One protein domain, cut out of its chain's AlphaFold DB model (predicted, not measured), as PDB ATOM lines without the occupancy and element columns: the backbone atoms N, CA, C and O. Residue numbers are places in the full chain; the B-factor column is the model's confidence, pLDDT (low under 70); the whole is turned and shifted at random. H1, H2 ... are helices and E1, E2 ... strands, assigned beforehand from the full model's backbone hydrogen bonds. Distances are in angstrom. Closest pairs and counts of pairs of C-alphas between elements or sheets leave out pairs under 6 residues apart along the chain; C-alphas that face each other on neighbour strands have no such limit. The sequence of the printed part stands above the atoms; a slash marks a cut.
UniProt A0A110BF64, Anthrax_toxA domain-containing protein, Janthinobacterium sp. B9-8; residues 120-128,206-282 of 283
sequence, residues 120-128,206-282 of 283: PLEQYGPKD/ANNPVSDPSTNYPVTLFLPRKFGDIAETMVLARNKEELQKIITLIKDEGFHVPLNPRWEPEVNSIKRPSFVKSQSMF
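This is residues 120 to 128 and 206 to 282 of the 283 residues of the protein "Anthrax_toxA domain-containing protein" of Janthinobacterium sp. B9-8 (UniProt A0A110BF64). One helix, H1, lies in the middle, with the small two-stranded hairpin E1 and E2 by its first half, the short helix H2 packed on it, and H3 at its far end, where residues 276 to 282 stick out. Long loops make much of the rest, and residues 120 to 128 form a separate piece before a cut. The printed part has 86 residues, with two named strands and then three named helices, in the order E1, E2, H1, H2, H3; the sheet is antiparallel and the class is mixed, with under half of the residues in named elements. The whole is compact, with a radius of gyration of the C-alphas of 13.5 A and spans of 38 by 31 by 28 A.

E1, residues 219 to 222, and E2, residues 234 to 237, are an antiparallel hairpin at 154 degrees, with N 219 and O 237 2.9 A apart and N 221 and O 235 2.8 A apart, both within hydrogen-bond range. H1, residues 240 to 252, follows E2 by a tight link; the closest C-alphas of the two are those of Ala 237 and Leu 243, 5.2 A apart. E1 and H1 are near each other, with 6 pairs of C-alphas within 10 A. H2, residues 265 to 268, touches H1, with the C-alphas of Gln 244 and Val 267 closest at 5.3 A. H3, residues 273 to 282, touches residues 248 to 252 of H1 alone, closest at the C-alphas of Asp 252 and Pro 273, 6.4 A; their lines are only just about perpendicular, at 72 degrees. H2 and H3 are apart. In H1 every O i to N i+4 pair is within hydrogen-bond range, in H3 5 of 6, and H2 is too short for such a pair.

E1 begins at C-alpha 219 (21.453, 10.098, -21.202) and is 10.1 A long, and E2 is 10.2 A. H1 runs 18.1 A from C-alpha 240 (24.539, 4.637, -13.790), H2 5.1 A, and H3 14.8 A to C-alpha 282 (23.725, -25.635, -14.644).

The C-alphas farthest apart are those of Thr 215 and Phe 282, 39.3 A. Residues 129 to 205 are not printed, and C-alphas 128 and 206 are 11.7 A apart across the cut. The links E1 to E2 and H1 to H2 are long. Mean pLDDT of the printed part is 92.9, and no printed residue is under 70.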
ATOM      1  N   PRO A 120      17.455  -5.385 -32.255       96.50
ATOM      2  CA  PRO A 120      16.688  -6.585 -31.922       96.50
ATOM      3  C   PRO A 120      17.555  -7.837 -32.093       96.50
ATOM      4  O   PRO A 120      18.241  -7.977 -33.104       96.50
ATOM      5  N   LEU A 121      17.548  -8.748 -31.123       95.19
ATOM      6  CA  LEU A 121      18.468  -9.891 -31.102       95.19
ATOM      7  C   LEU A 121      18.303 -10.790 -32.336       95.19
ATOM      8  O   LEU A 121      19.282 -11.329 -32.836       95.19
ATOM      9  N   GLU A 122      17.083 -10.897 -32.862       96.06
ATOM     10  CA  GLU A 122      16.768 -11.624 -34.101       96.06
ATOM     11  C   GLU A 122      17.388 -10.997 -35.366       96.06
ATOM     12  O   GLU A 122      17.555 -11.677 -36.374       96.06
ATOM     13  N   GLN A 123      17.739  -9.709 -35.316       96.62
ATOM     14  CA  GLN A 123      18.372  -8.963 -36.408       96.62
ATOM     15  C   GLN A 123      19.868  -8.732 -36.183       96.62
ATOM     16  O   GLN A 123      20.536  -8.188 -37.068       96.62
ATOM     17  N   TYR A 124      20.387  -9.097 -35.007       96.75
ATOM     18  CA  TYR A 124      21.799  -8.971 -34.690       96.75
ATOM     19  C   TYR A 124      22.620  -9.887 -35.600       96.75
ATOM     20  O   TYR A 124      22.342 -11.079 -35.733       96.75
ATOM     21  N   GLY A 125      23.660  -9.338 -36.216       96.69
ATOM     22  CA  GLY A 125      24.525 -10.113 -37.090       96.69
ATOM     23  C   GLY A 125      25.815  -9.386 -37.450       96.69
ATOM     24  O   GLY A 125      26.211  -8.441 -36.772       96.69
ATOM     25  N   PRO A 126      26.478  -9.776 -38.553       96.88
ATOM     26  CA  PRO A 126      27.764  -9.200 -38.949       96.88
ATOM     27  C   PRO A 126      27.763  -7.674 -39.128       96.88
ATOM     28  O   PRO A 126      28.810  -7.048 -39.016       96.88
ATOM     29  N   LYS A 127      26.601  -7.053 -39.388       97.00
ATOM     30  CA  LYS A 127      26.479  -5.590 -39.506       97.00
ATOM     31  C   LYS A 127      26.614  -4.846 -38.174       97.00
ATOM     32  O   LYS A 127      26.827  -3.635 -38.193       97.00
ATOM     33  N   ASP A 128      26.462  -5.550 -37.059       97.31
ATOM     34  CA  ASP A 128      26.466  -5.013 -35.699       97.31
ATOM     35  C   ASP A 128      27.839  -5.154 -35.019       97.31
ATOM     36  O   ASP A 128      28.021  -4.713 -33.888       97.31
ATOM     37  N   ALA A 206      29.317   3.617 -27.161       97.12
ATOM     38  CA  ALA A 206      29.455   2.178 -26.929       97.12
ATOM     39  C   ALA A 206      30.672   1.545 -27.640       97.12
ATOM     40  O   ALA A 206      31.175   0.525 -27.175       97.12
ATOM     41  N   ASN A 207      31.166   2.156 -28.725       96.81
ATOM     42  CA  ASN A 207      32.338   1.708 -29.482       96.81
ATOM     43  C   ASN A 207      33.552   2.651 -29.369       96.81
ATOM     44  O   ASN A 207      34.545   2.452 -30.076       96.81
ATOM     45  N   ASN A 208      33.483   3.683 -28.528       96.38
ATOM     46  CA  ASN A 208      34.493   4.731 -28.439       96.38
ATOM     47  C   ASN A 208      35.679   4.315 -27.536       96.38
ATOM     48  O   ASN A 208      35.490   4.108 -26.332       96.38
ATOM     49  N   PRO A 209      36.925   4.232 -28.052       95.25
ATOM     50  CA  PRO A 209      38.094   3.826 -27.262       95.25
ATOM     51  C   PRO A 209      38.490   4.810 -26.156       95.25
ATOM     52  O   PRO A 209      39.268   4.453 -25.271       95.25
ATOM     53  N   VAL A 210      37.989   6.044 -26.210       93.19
ATOM     54  CA  VAL A 210      38.286   7.108 -25.240       93.19
ATOM     55  C   VAL A 210      37.032   7.591 -24.506       93.19
ATOM     56  O   VAL A 210      37.030   8.703 -23.990       93.19
ATOM     57  N   SER A 211      35.992   6.750 -24.440       94.12
ATOM     58  CA  SER A 211      34.769   7.010 -23.667       94.12
ATOM     59  C   SER A 211      35.084   7.420 -22.220       94.12
ATOM     60  O   SER A 211      35.917   6.787 -21.552       94.12
ATOM     61  N   ASP A 212      34.403   8.474 -21.762       92.25
ATOM     62  CA  ASP A 212      34.373   8.951 -20.379       92.25
ATOM     63  C   ASP A 212      32.936   8.821 -19.841       92.25
ATOM     64  O   ASP A 212      32.059   9.611 -20.197       92.25
ATOM     65  N   PRO A 213      32.658   7.843 -18.964       88.06
ATOM     66  CA  PRO A 213      31.302   7.613 -18.468       88.06
ATOM     67  C   PRO A 213      30.738   8.804 -17.689       88.06
ATOM     68  O   PRO A 213      29.524   9.002 -17.661       88.06
ATOM     69  N   SER A 214      31.600   9.637 -17.093       87.19
ATOM     70  CA  SER A 214      31.164  10.792 -16.304       87.19
ATOM     71  C   SER A 214      30.492  11.878 -17.147       87.19
ATOM     72  O   SER A 214      29.731  12.681 -16.606       87.19
ATOM     73  N   THR A 215      30.718  11.882 -18.465       88.56
ATOM     74  CA  THR A 215      30.107  12.838 -19.397       88.56
ATOM     75  C   THR A 215      28.842  12.307 -20.066       88.56
ATOM     76  O   THR A 215      28.165  13.068 -20.749       88.56
ATOM     77  N   ASN A 216      28.497  11.031 -19.860       91.12
ATOM     78  CA  ASN A 216      27.344  10.393 -20.501       91.12
ATOM     79  C   ASN A 216      26.015  10.667 -19.785       91.12
ATOM     80  O   ASN A 216      24.960  10.326 -20.316       91.12
ATOM     81  N   TYR A 217      26.038  11.257 -18.586       94.75
ATOM     82  CA  TYR A 217      24.830  11.484 -17.796       94.75
ATOM     83  C   TYR A 217      24.436  12.968 -17.727       94.75
ATOM     84  O   TYR A 217      25.292  13.825 -17.505       94.75
ATOM     85  N   PRO A 218      23.131  13.281 -17.829       96.25
ATOM     86  CA  PRO A 218      22.048  12.337 -18.106       96.25
ATOM     87  C   PRO A 218      22.047  11.874 -19.578       96.25
ATOM     88  O   PRO A 218      22.313  12.673 -20.472       96.25
ATOM     89  N   VAL A 219      21.674  10.614 -19.836       96.44
ATOM     90  CA  VAL A 219      21.453  10.098 -21.202       96.44
ATOM     91  C   VAL A 219      19.963   9.996 -21.506       96.44
ATOM     92  O   VAL A 219      19.179   9.492 -20.698       96.44
ATOM     93  N   THR A 220      19.579  10.443 -22.701       96.75
ATOM     94  CA  THR A 220      18.231  10.250 -23.247       96.75
ATOM     95  C   THR A 220      18.204   9.018 -24.146       96.75
ATOM     96  O   THR A 220      19.012   8.886 -25.062       96.75
ATOM     97  N   LEU A 221      17.265   8.114 -23.889       96.19
ATOM     98  CA  LEU A 221      17.056   6.877 -24.633       96.19
ATOM     99  C   LEU A 221      15.696   6.923 -25.327       96.19
ATOM    100  O   LEU A 221      14.686   7.258 -24.705       96.19
ATOM    101  N   PHE A 222      15.672   6.531 -26.599       95.88
ATOM    102  CA  PHE A 222      14.455   6.401 -27.396       95.88
ATOM    103  C   PHE A 222      14.168   4.919 -27.637       95.88
ATOM    104  O   PHE A 222      14.900   4.227 -28.344       95.88
ATOM    105  N   LEU A 223      13.112   4.419 -27.007       95.12
ATOM    106  CA  LEU A 223      12.670   3.037 -27.095       95.12
ATOM    107  C   LEU A 223      11.712   2.869 -28.287       95.12
ATOM    108  O   LEU A 223      10.849   3.719 -28.506       95.12
ATOM    109  N   PRO A 224      11.784   1.751 -29.030       93.69
ATOM    110  CA  PRO A 224      10.893   1.506 -30.169       93.69
ATOM    111  C   PRO A 224       9.441   1.230 -29.747       93.69
ATOM    112  O   PRO A 224       8.522   1.325 -30.556       93.69
ATOM    113  N   ARG A 225       9.237   0.843 -28.486       93.38
ATOM    114  CA  ARG A 225       7.946   0.622 -27.830       93.38
ATOM    115  C   ARG A 225       8.144   0.726 -26.318       93.38
ATOM    116  O   ARG A 225       9.278   0.748 -25.845       93.38
ATOM    117  N   LYS A 226       7.050   0.752 -25.562       92.38
ATOM    118  CA  LYS A 226       7.106   0.643 -24.099       92.38
ATOM    119  C   LYS A 226       7.641  -0.736 -23.706       92.38
ATOM    120  O   LYS A 226       7.270  -1.736 -24.321       92.38
ATOM    121  N   PHE A 227       8.499  -0.769 -22.696       88.88
ATOM    122  CA  PHE A 227       9.083  -1.986 -22.136       88.88
ATOM    123  C   PHE A 227       8.687  -2.091 -20.670       88.88
ATOM    124  O   PHE A 227       8.854  -1.112 -19.944       88.88
ATOM    125  N   GLY A 228       8.200  -3.256 -20.231       84.06
ATOM    126  CA  GLY A 228       7.770  -3.477 -18.845       84.06
ATOM    127  C   GLY A 228       6.979  -2.300 -18.253       84.06
ATOM    128  O   GLY A 228       5.998  -1.845 -18.840       84.06
ATOM    129  N   ASP A 229       7.460  -1.782 -17.121       82.44
ATOM    130  CA  ASP A 229       6.849  -0.666 -16.382       82.44
ATOM    131  C   ASP A 229       7.252   0.733 -16.894       82.44
ATOM    132  O   ASP A 229       6.865   1.749 -16.311       82.44
ATOM    133  N   ILE A 230       8.047   0.835 -17.966       86.19
ATOM    134  CA  ILE A 230       8.417   2.132 -18.537       86.19
ATOM    135  C   ILE A 230       7.194   2.738 -19.235       86.19
ATOM    136  O   ILE A 230       6.735   2.264 -20.277       86.19
ATOM    137  N   ALA A 231       6.696   3.838 -18.667       81.06
ATOM    138  CA  ALA A 231       5.487   4.511 -19.129       81.06
ATOM    139  C   ALA A 231       5.638   5.206 -20.493       81.06
ATOM    140  O   ALA A 231       4.649   5.315 -21.216       81.06
ATOM    141  N   GLU A 232       6.846   5.639 -20.860       91.44
ATOM    142  CA  GLU A 232       7.124   6.449 -22.052       91.44
ATOM    143  C   GLU A 232       8.201   5.822 -22.942       91.44
ATOM    144  O   GLU A 232       9.069   5.087 -22.481       91.44
ATOM    145  N   THR A 233       8.171   6.117 -24.241       93.69
ATOM    146  CA  THR A 233       9.225   5.667 -25.165       93.69
ATOM    147  C   THR A 233      10.473   6.540 -25.104       93.69
ATOM    148  O   THR A 233      11.544   6.078 -25.475       93.69
ATOM    149  N   MET A 234      10.371   7.773 -24.610       96.44
ATOM    150  CA  MET A 234      11.522   8.627 -24.331       96.44
ATOM    151  C   MET A 234      11.832   8.576 -22.835       96.44
ATOM    152  O   MET A 234      10.997   8.945 -22.009       96.44
ATOM    153  N   VAL A 235      13.030   8.113 -22.486       95.31
ATOM    154  CA  VAL A 235      13.439   7.883 -21.095       95.31
ATOM    155  C   VAL A 235      14.750   8.598 -20.817       95.31
ATOM    156  O   VAL A 235      15.669   8.555 -21.627       95.31
ATOM    157  N   LEU A 236      14.849   9.227 -19.648       95.94
ATOM    158  CA  LEU A 236      16.075   9.857 -19.169       95.94
ATOM    159  C   LEU A 236      16.698   8.990 -18.075       95.94
ATOM    160  O   LEU A 236      16.052   8.765 -17.049       95.94
ATOM    161  N   ALA A 237      17.943   8.557 -18.268       95.38
ATOM    162  CA  ALA A 237      18.751   7.954 -17.213       95.38
ATOM    163  C   ALA A 237      19.711   9.007 -16.652       95.38
ATOM    164  O   ALA A 237      20.595   9.498 -17.354       95.38
ATOM    165  N   ARG A 238      19.534   9.379 -15.384       96.12
ATOM    166  CA  ARG A 238      20.303  10.460 -14.739       96.12
ATOM    167  C   ARG A 238      21.639  10.014 -14.166       96.12
ATOM    168  O   ARG A 238      22.464  10.852 -13.826       96.12
ATOM    169  N   ASN A 239      21.812   8.713 -13.991       95.44
ATOM    170  CA  ASN A 239      22.964   8.095 -13.354       95.44
ATOM    171  C   ASN A 239      23.102   6.646 -13.834       95.44
ATOM    172  O   ASN A 239      22.225   6.103 -14.521       95.44
ATOM    173  N   LYS A 240      24.211   6.018 -13.438       95.44
ATOM    174  CA  LYS A 240      24.539   4.637 -13.790       95.44
ATOM    175  C   LYS A 240      23.511   3.626 -13.281       95.44
ATOM    176  O   LYS A 240      23.229   2.658 -13.981       95.44
ATOM    177  N   GLU A 241      22.905   3.844 -12.112       95.44
ATOM    178  CA  GLU A 241      21.912   2.932 -11.538       95.44
ATOM    179  C   GLU A 241      20.610   2.923 -12.355       95.44
ATOM    180  O   GLU A 241      20.025   1.865 -12.602       95.44
ATOM    181  N   GLU A 242      20.149   4.094 -12.800       94.94
ATOM    182  CA  GLU A 242      19.002   4.228 -13.702       94.94
ATOM    183  C   GLU A 242      19.301   3.590 -15.062       94.94
ATOM    184  O   GLU A 242      18.494   2.803 -15.565       94.94
ATOM    185  N   LEU A 243      20.484   3.856 -15.624       95.50
ATOM    186  CA  LEU A 243      20.891   3.276 -16.900       95.50
ATOM    187  C   LEU A 243      20.985   1.749 -16.825       95.50
ATOM    188  O   LEU A 243      20.492   1.057 -17.715       95.50
ATOM    189  N   GLN A 244      21.552   1.209 -15.744       95.44
ATOM    190  CA  GLN A 244      21.652  -0.230 -15.518       95.44
ATOM    191  C   GLN A 244      20.276  -0.902 -15.541       95.44
ATOM    192  O   GLN A 244      20.103  -1.941 -16.189       95.44
ATOM    193  N   LYS A 245      19.280  -0.314 -14.865       93.88
ATOM    194  CA  LYS A 245      17.903  -0.830 -14.857       93.88
ATOM    195  C   LYS A 245      17.308  -0.839 -16.262       93.88
ATOM    196  O   LYS A 245      16.765  -1.859 -16.685       93.88
ATOM    197  N   ILE A 246      17.464   0.261 -16.998       94.56
ATOM    198  CA  ILE A 246      16.918   0.393 -18.353       94.56
ATOM    199  C   ILE A 246      17.591  -0.600 -19.311       94.56
ATOM    200  O   ILE A 246      16.896  -1.322 -20.019       94.56
ATOM    201  N   ILE A 247      18.922  -0.724 -19.294       95.50
ATOM    202  CA  ILE A 247      19.647  -1.693 -20.135       95.50
ATOM    203  C   ILE A 247      19.246  -3.130 -19.800       95.50
ATOM    204  O   ILE A 247      19.075  -3.945 -20.708       95.50
ATOM    205  N   THR A 248      19.085  -3.456 -18.516       94.69
ATOM    206  CA  THR A 248      18.650  -4.795 -18.091       94.69
ATOM    207  C   THR A 248      17.293  -5.139 -18.698       94.69
ATOM    208  O   THR A 248      17.133  -6.224 -19.254       94.69
ATOM    209  N   LEU A 249      16.352  -4.192 -18.661       93.75
ATOM    210  CA  LEU A 249      15.030  -4.346 -19.256       93.75
ATOM    211  C   LEU A 249      15.091  -4.475 -20.785       93.75
ATOM    212  O   LEU A 249      14.498  -5.395 -21.339       93.75
ATOM    213  N   ILE A 250      15.862  -3.622 -21.465       94.38
ATOM    214  CA  ILE A 250      16.059  -3.689 -22.925       94.38
ATOM    215  C   ILE A 250      16.592  -5.073 -23.340       94.38
ATOM    216  O   ILE A 250      16.118  -5.670 -24.308       94.38
ATOM    217  N   LYS A 251      17.558  -5.620 -22.589       95.06
ATOM    218  CA  LYS A 251      18.083  -6.972 -22.836       95.06
ATOM    219  C   LYS A 251      17.036  -8.059 -22.592       95.06
ATOM    220  O   LYS A 251      17.049  -9.075 -23.291       95.06
ATOM    221  N   ASP A 252      16.157  -7.884 -21.609       92.94
ATOM    222  CA  ASP A 252      15.097  -8.853 -21.319       92.94
ATOM    223  C   ASP A 252      14.038  -8.901 -22.431       92.94
ATOM    224  O   ASP A 252      13.654  -9.988 -22.871       92.94
ATOM    225  N   GLU A 253      13.731  -7.730 -22.996       93.31
ATOM    226  CA  GLU A 253      12.854  -7.479 -24.153       93.31
ATOM    227  C   GLU A 253      13.423  -7.945 -25.505       93.31
ATOM    228  O   GLU A 253      12.832  -7.700 -26.561       93.31
ATOM    229  N   GLY A 254      14.563  -8.641 -25.490       94.06
ATOM    230  CA  GLY A 254      15.114  -9.310 -26.664       94.06
ATOM    231  C   GLY A 254      15.974  -8.422 -27.555       94.06
ATOM    232  O   GLY A 254      16.061  -8.686 -28.751       94.06
ATOM    233  N   PHE A 255      16.632  -7.401 -27.005       95.81
ATOM    234  CA  PHE A 255      17.596  -6.579 -27.739       95.81
ATOM    235  C   PHE A 255      19.042  -6.919 -27.363       95.81
ATOM    236  O   PHE A 255      19.379  -7.174 -26.204       95.81
ATOM    237  N   HIS A 256      19.923  -6.875 -28.358       96.00
ATOM    238  CA  HIS A 256      21.359  -6.804 -28.158       96.00
ATOM    239  C   HIS A 256      21.754  -5.356 -27.850       96.00
ATOM    240  O   HIS A 256      21.518  -4.461 -28.660       96.00
ATOM    241  N   VAL A 257      22.382  -5.137 -26.694       96.81
ATOM    242  CA  VAL A 257      22.894  -3.823 -26.283       96.81
ATOM    243  C   VAL A 257      24.424  -3.877 -26.283       96.81
ATOM    244  O   VAL A 257      24.970  -4.628 -25.463       96.81
ATOM    245  N   PRO A 258      25.109  -3.119 -27.163       95.88
ATOM    246  CA  PRO A 258      26.559  -2.986 -27.111       95.88
ATOM    247  C   PRO A 258      26.944  -2.208 -25.849       95.88
ATOM    248  O   PRO A 258      26.310  -1.209 -25.511       95.88
ATOM    249  N   LEU A 259      27.957  -2.690 -25.131       95.62
ATOM    250  CA  LEU A 259      28.431  -2.087 -23.886       95.62
ATOM    251  C   LEU A 259      29.914  -1.764 -24.022       95.62
ATOM    252  O   LEU A 259      30.707  -2.660 -24.318       95.62
ATOM    253  N   ASN A 260      30.288  -0.508 -23.780       96.56
ATOM    254  CA  ASN A 260      31.692  -0.119 -23.808       96.56
ATOM    255  C   ASN A 260      32.415  -0.709 -22.584       96.56
ATOM    256  O   ASN A 260      31.952  -0.516 -21.455       96.56
ATOM    257  N   PRO A 261      33.569  -1.379 -22.744       94.88
ATOM    258  CA  PRO A 261      34.318  -1.928 -21.618       94.88
ATOM    259  C   PRO A 261      34.929  -0.852 -20.700       94.88
ATOM    260  O   PRO A 261      35.395  -1.176 -19.608       94.88
ATOM    261  N   ARG A 262      34.925   0.422 -21.112       94.06
ATOM    262  CA  ARG A 262      35.342   1.576 -20.300       94.06
ATOM    263  C   ARG A 262      34.217   2.182 -19.459       94.06
ATOM    264  O   ARG A 262      34.515   2.994 -18.588       94.06
ATOM    265  N   TRP A 263      32.959   1.794 -19.693       95.56
ATOM    266  CA  TRP A 263      31.844   2.175 -18.819       95.56
ATOM    267  C   TRP A 263      31.978   1.556 -17.433       95.56
ATOM    268  O   TRP A 263      32.784   0.644 -17.219       95.56
ATOM    269  N   GLU A 264      31.191   2.055 -16.482       95.31
ATOM    270  CA  GLU A 264      31.200   1.554 -15.114       95.31
ATOM    271  C   GLU A 264      30.951   0.037 -15.093       95.31
ATOM    272  O   GLU A 264      30.113  -0.453 -15.860       95.31
ATOM    273  N   PRO A 265      31.641  -0.732 -14.229       92.88
ATOM    274  CA  PRO A 265      31.462  -2.181 -14.140       92.88
ATOM    275  C   PRO A 265      30.001  -2.622 -13.982       92.88
ATOM    276  O   PRO A 265      29.590  -3.641 -14.536       92.88
ATOM    277  N   GLU A 266      29.194  -1.844 -13.264       92.62
ATOM    278  CA  GLU A 266      27.764  -2.073 -13.045       92.62
ATOM    279  C   GLU A 266      26.940  -1.984 -14.338       92.62
ATOM    280  O   GLU A 266      25.894  -2.624 -14.451       92.62
ATOM    281  N   VAL A 267      27.426  -1.223 -15.323       94.00
ATOM    282  CA  VAL A 267      26.796  -1.030 -16.631       94.00
ATOM    283  C   VAL A 267      27.393  -1.978 -17.672       94.00
ATOM    284  O   VAL A 267      26.656  -2.642 -18.403       94.00
ATOM    285  N   ASN A 268      28.721  -2.103 -17.731       92.62
ATOM    286  CA  ASN A 268      29.406  -2.840 -18.795       92.62
ATOM    287  C   ASN A 268      29.320  -4.376 -18.669       92.62
ATOM    288  O   ASN A 268      29.571  -5.094 -19.637       92.62
ATOM    289  N   SER A 269      28.924  -4.887 -17.499       91.50
ATOM    290  CA  SER A 269      28.856  -6.326 -17.210       91.50
ATOM    291  C   SER A 269      27.431  -6.889 -17.182       91.50
ATOM    292  O   SER A 269      27.235  -8.072 -16.885       91.50
ATOM    293  N   ILE A 270      26.423  -6.072 -17.521       92.81
ATOM    294  CA  ILE A 270      25.012  -6.473 -17.465       92.81
ATOM    295  C   ILE A 270      24.765  -7.665 -18.388       92.81
ATOM    296  O   ILE A 270      24.949  -7.594 -19.608       92.81
ATOM    297  N   LYS A 271      24.252  -8.751 -17.815       89.81
ATOM    298  CA  LYS A 271      23.778  -9.932 -18.542       89.81
ATOM    299  C   LYS A 271      22.254  -9.929 -18.603       89.81
ATOM    300  O   LYS A 271      21.591  -9.370 -17.735       89.81
ATOM    301  N   ARG A 272      21.693 -10.591 -19.617       88.25
ATOM    302  CA  ARG A 272      20.242 -10.800 -19.697       88.25
ATOM    303  C   ARG A 272      19.769 -11.636 -18.491       88.25
ATOM    304  O   ARG A 272      20.402 -12.663 -18.223       88.25
ATOM    305  N   PRO A 273      18.659 -11.284 -17.817       87.19
ATOM    306  CA  PRO A 273      18.159 -12.039 -16.664       87.19
ATOM    307  C   PRO A 273      17.942 -13.531 -16.949       87.19
ATOM    308  O   PRO A 273      18.368 -14.383 -16.171       87.19
ATOM    309  N   SER A 274      17.362 -13.866 -18.105       86.31
ATOM    310  CA  SER A 274      17.159 -15.263 -18.511       86.31
ATOM    311  C   SER A 274      18.467 -16.044 -18.681       86.31
ATOM    312  O   SER A 274      18.514 -17.222 -18.337       86.31
ATOM    313  N   PHE A 275      19.549 -15.401 -19.136       87.38
ATOM    314  CA  PHE A 275      20.872 -16.028 -19.211       87.38
ATOM    315  C   PHE A 275      21.424 -16.328 -17.816       87.38
ATOM    316  O   PHE A 275      21.911 -17.430 -17.582       87.38
ATOM    317  N   VAL A 276      21.312 -15.378 -16.880       88.44
ATOM    318  CA  VAL A 276      21.758 -15.568 -15.489       88.44
ATOM    319  C   VAL A 276      20.980 -16.704 -14.825       88.44
ATOM    320  O   VAL A 276      21.588 -17.591 -14.231       88.44
ATOM    321  N   LYS A 277      19.652 -16.730 -15.001       87.75
ATOM    322  CA  LYS A 277      18.784 -17.796 -14.482       87.75
ATOM    323  C   LYS A 277      19.150 -19.164 -15.059       87.75
ATOM    324  O   LYS A 277      19.224 -20.140 -14.318       87.75
ATOM    325  N   SER A 278      19.395 -19.243 -16.367       88.00
ATOM    326  CA  SER A 278      19.853 -20.480 -17.002       88.00
ATOM    327  C   SER A 278      21.212 -20.912 -16.466       88.00
ATOM    328  O   SER A 278      21.369 -22.068 -16.098       88.00
ATOM    329  N   GLN A 279      22.171 -19.992 -16.338       87.19
ATOM    330  CA  GLN A 279      23.496 -20.289 -15.796       87.19
ATOM    331  C   GLN A 279      23.408 -20.878 -14.378       87.19
ATOM    332  O   GLN A 279      24.039 -21.895 -14.121       87.19
ATOM    333  N   SER A 280      22.570 -20.323 -13.496       87.06
ATOM    334  CA  SER A 280      22.370 -20.852 -12.133       87.06
ATOM    335  C   SER A 280      21.658 -22.209 -12.054       87.06
ATOM    336  O   SER A 280      21.568 -22.777 -10.976       87.06
ATOM    337  N   MET A 281      21.088 -22.711 -13.155       85.00
ATOM    338  CA  MET A 281      20.501 -24.059 -13.203       85.00
ATOM    339  C   MET A 281      21.519 -25.131 -13.622       85.00
ATOM    340  O   MET A 281      21.238 -26.317 -13.472       85.00
ATOM    341  N   PHE A 282      22.680 -24.730 -14.150       76.62
ATOM    342  CA  PHE A 282      23.725 -25.635 -14.644       76.62
ATOM    343  C   PHE A 282      25.022 -25.602 -13.811       76.62
ATOM    344  O   PHE A 282      25.957 -26.332 -14.141       76.62
TER     345      PHE A 282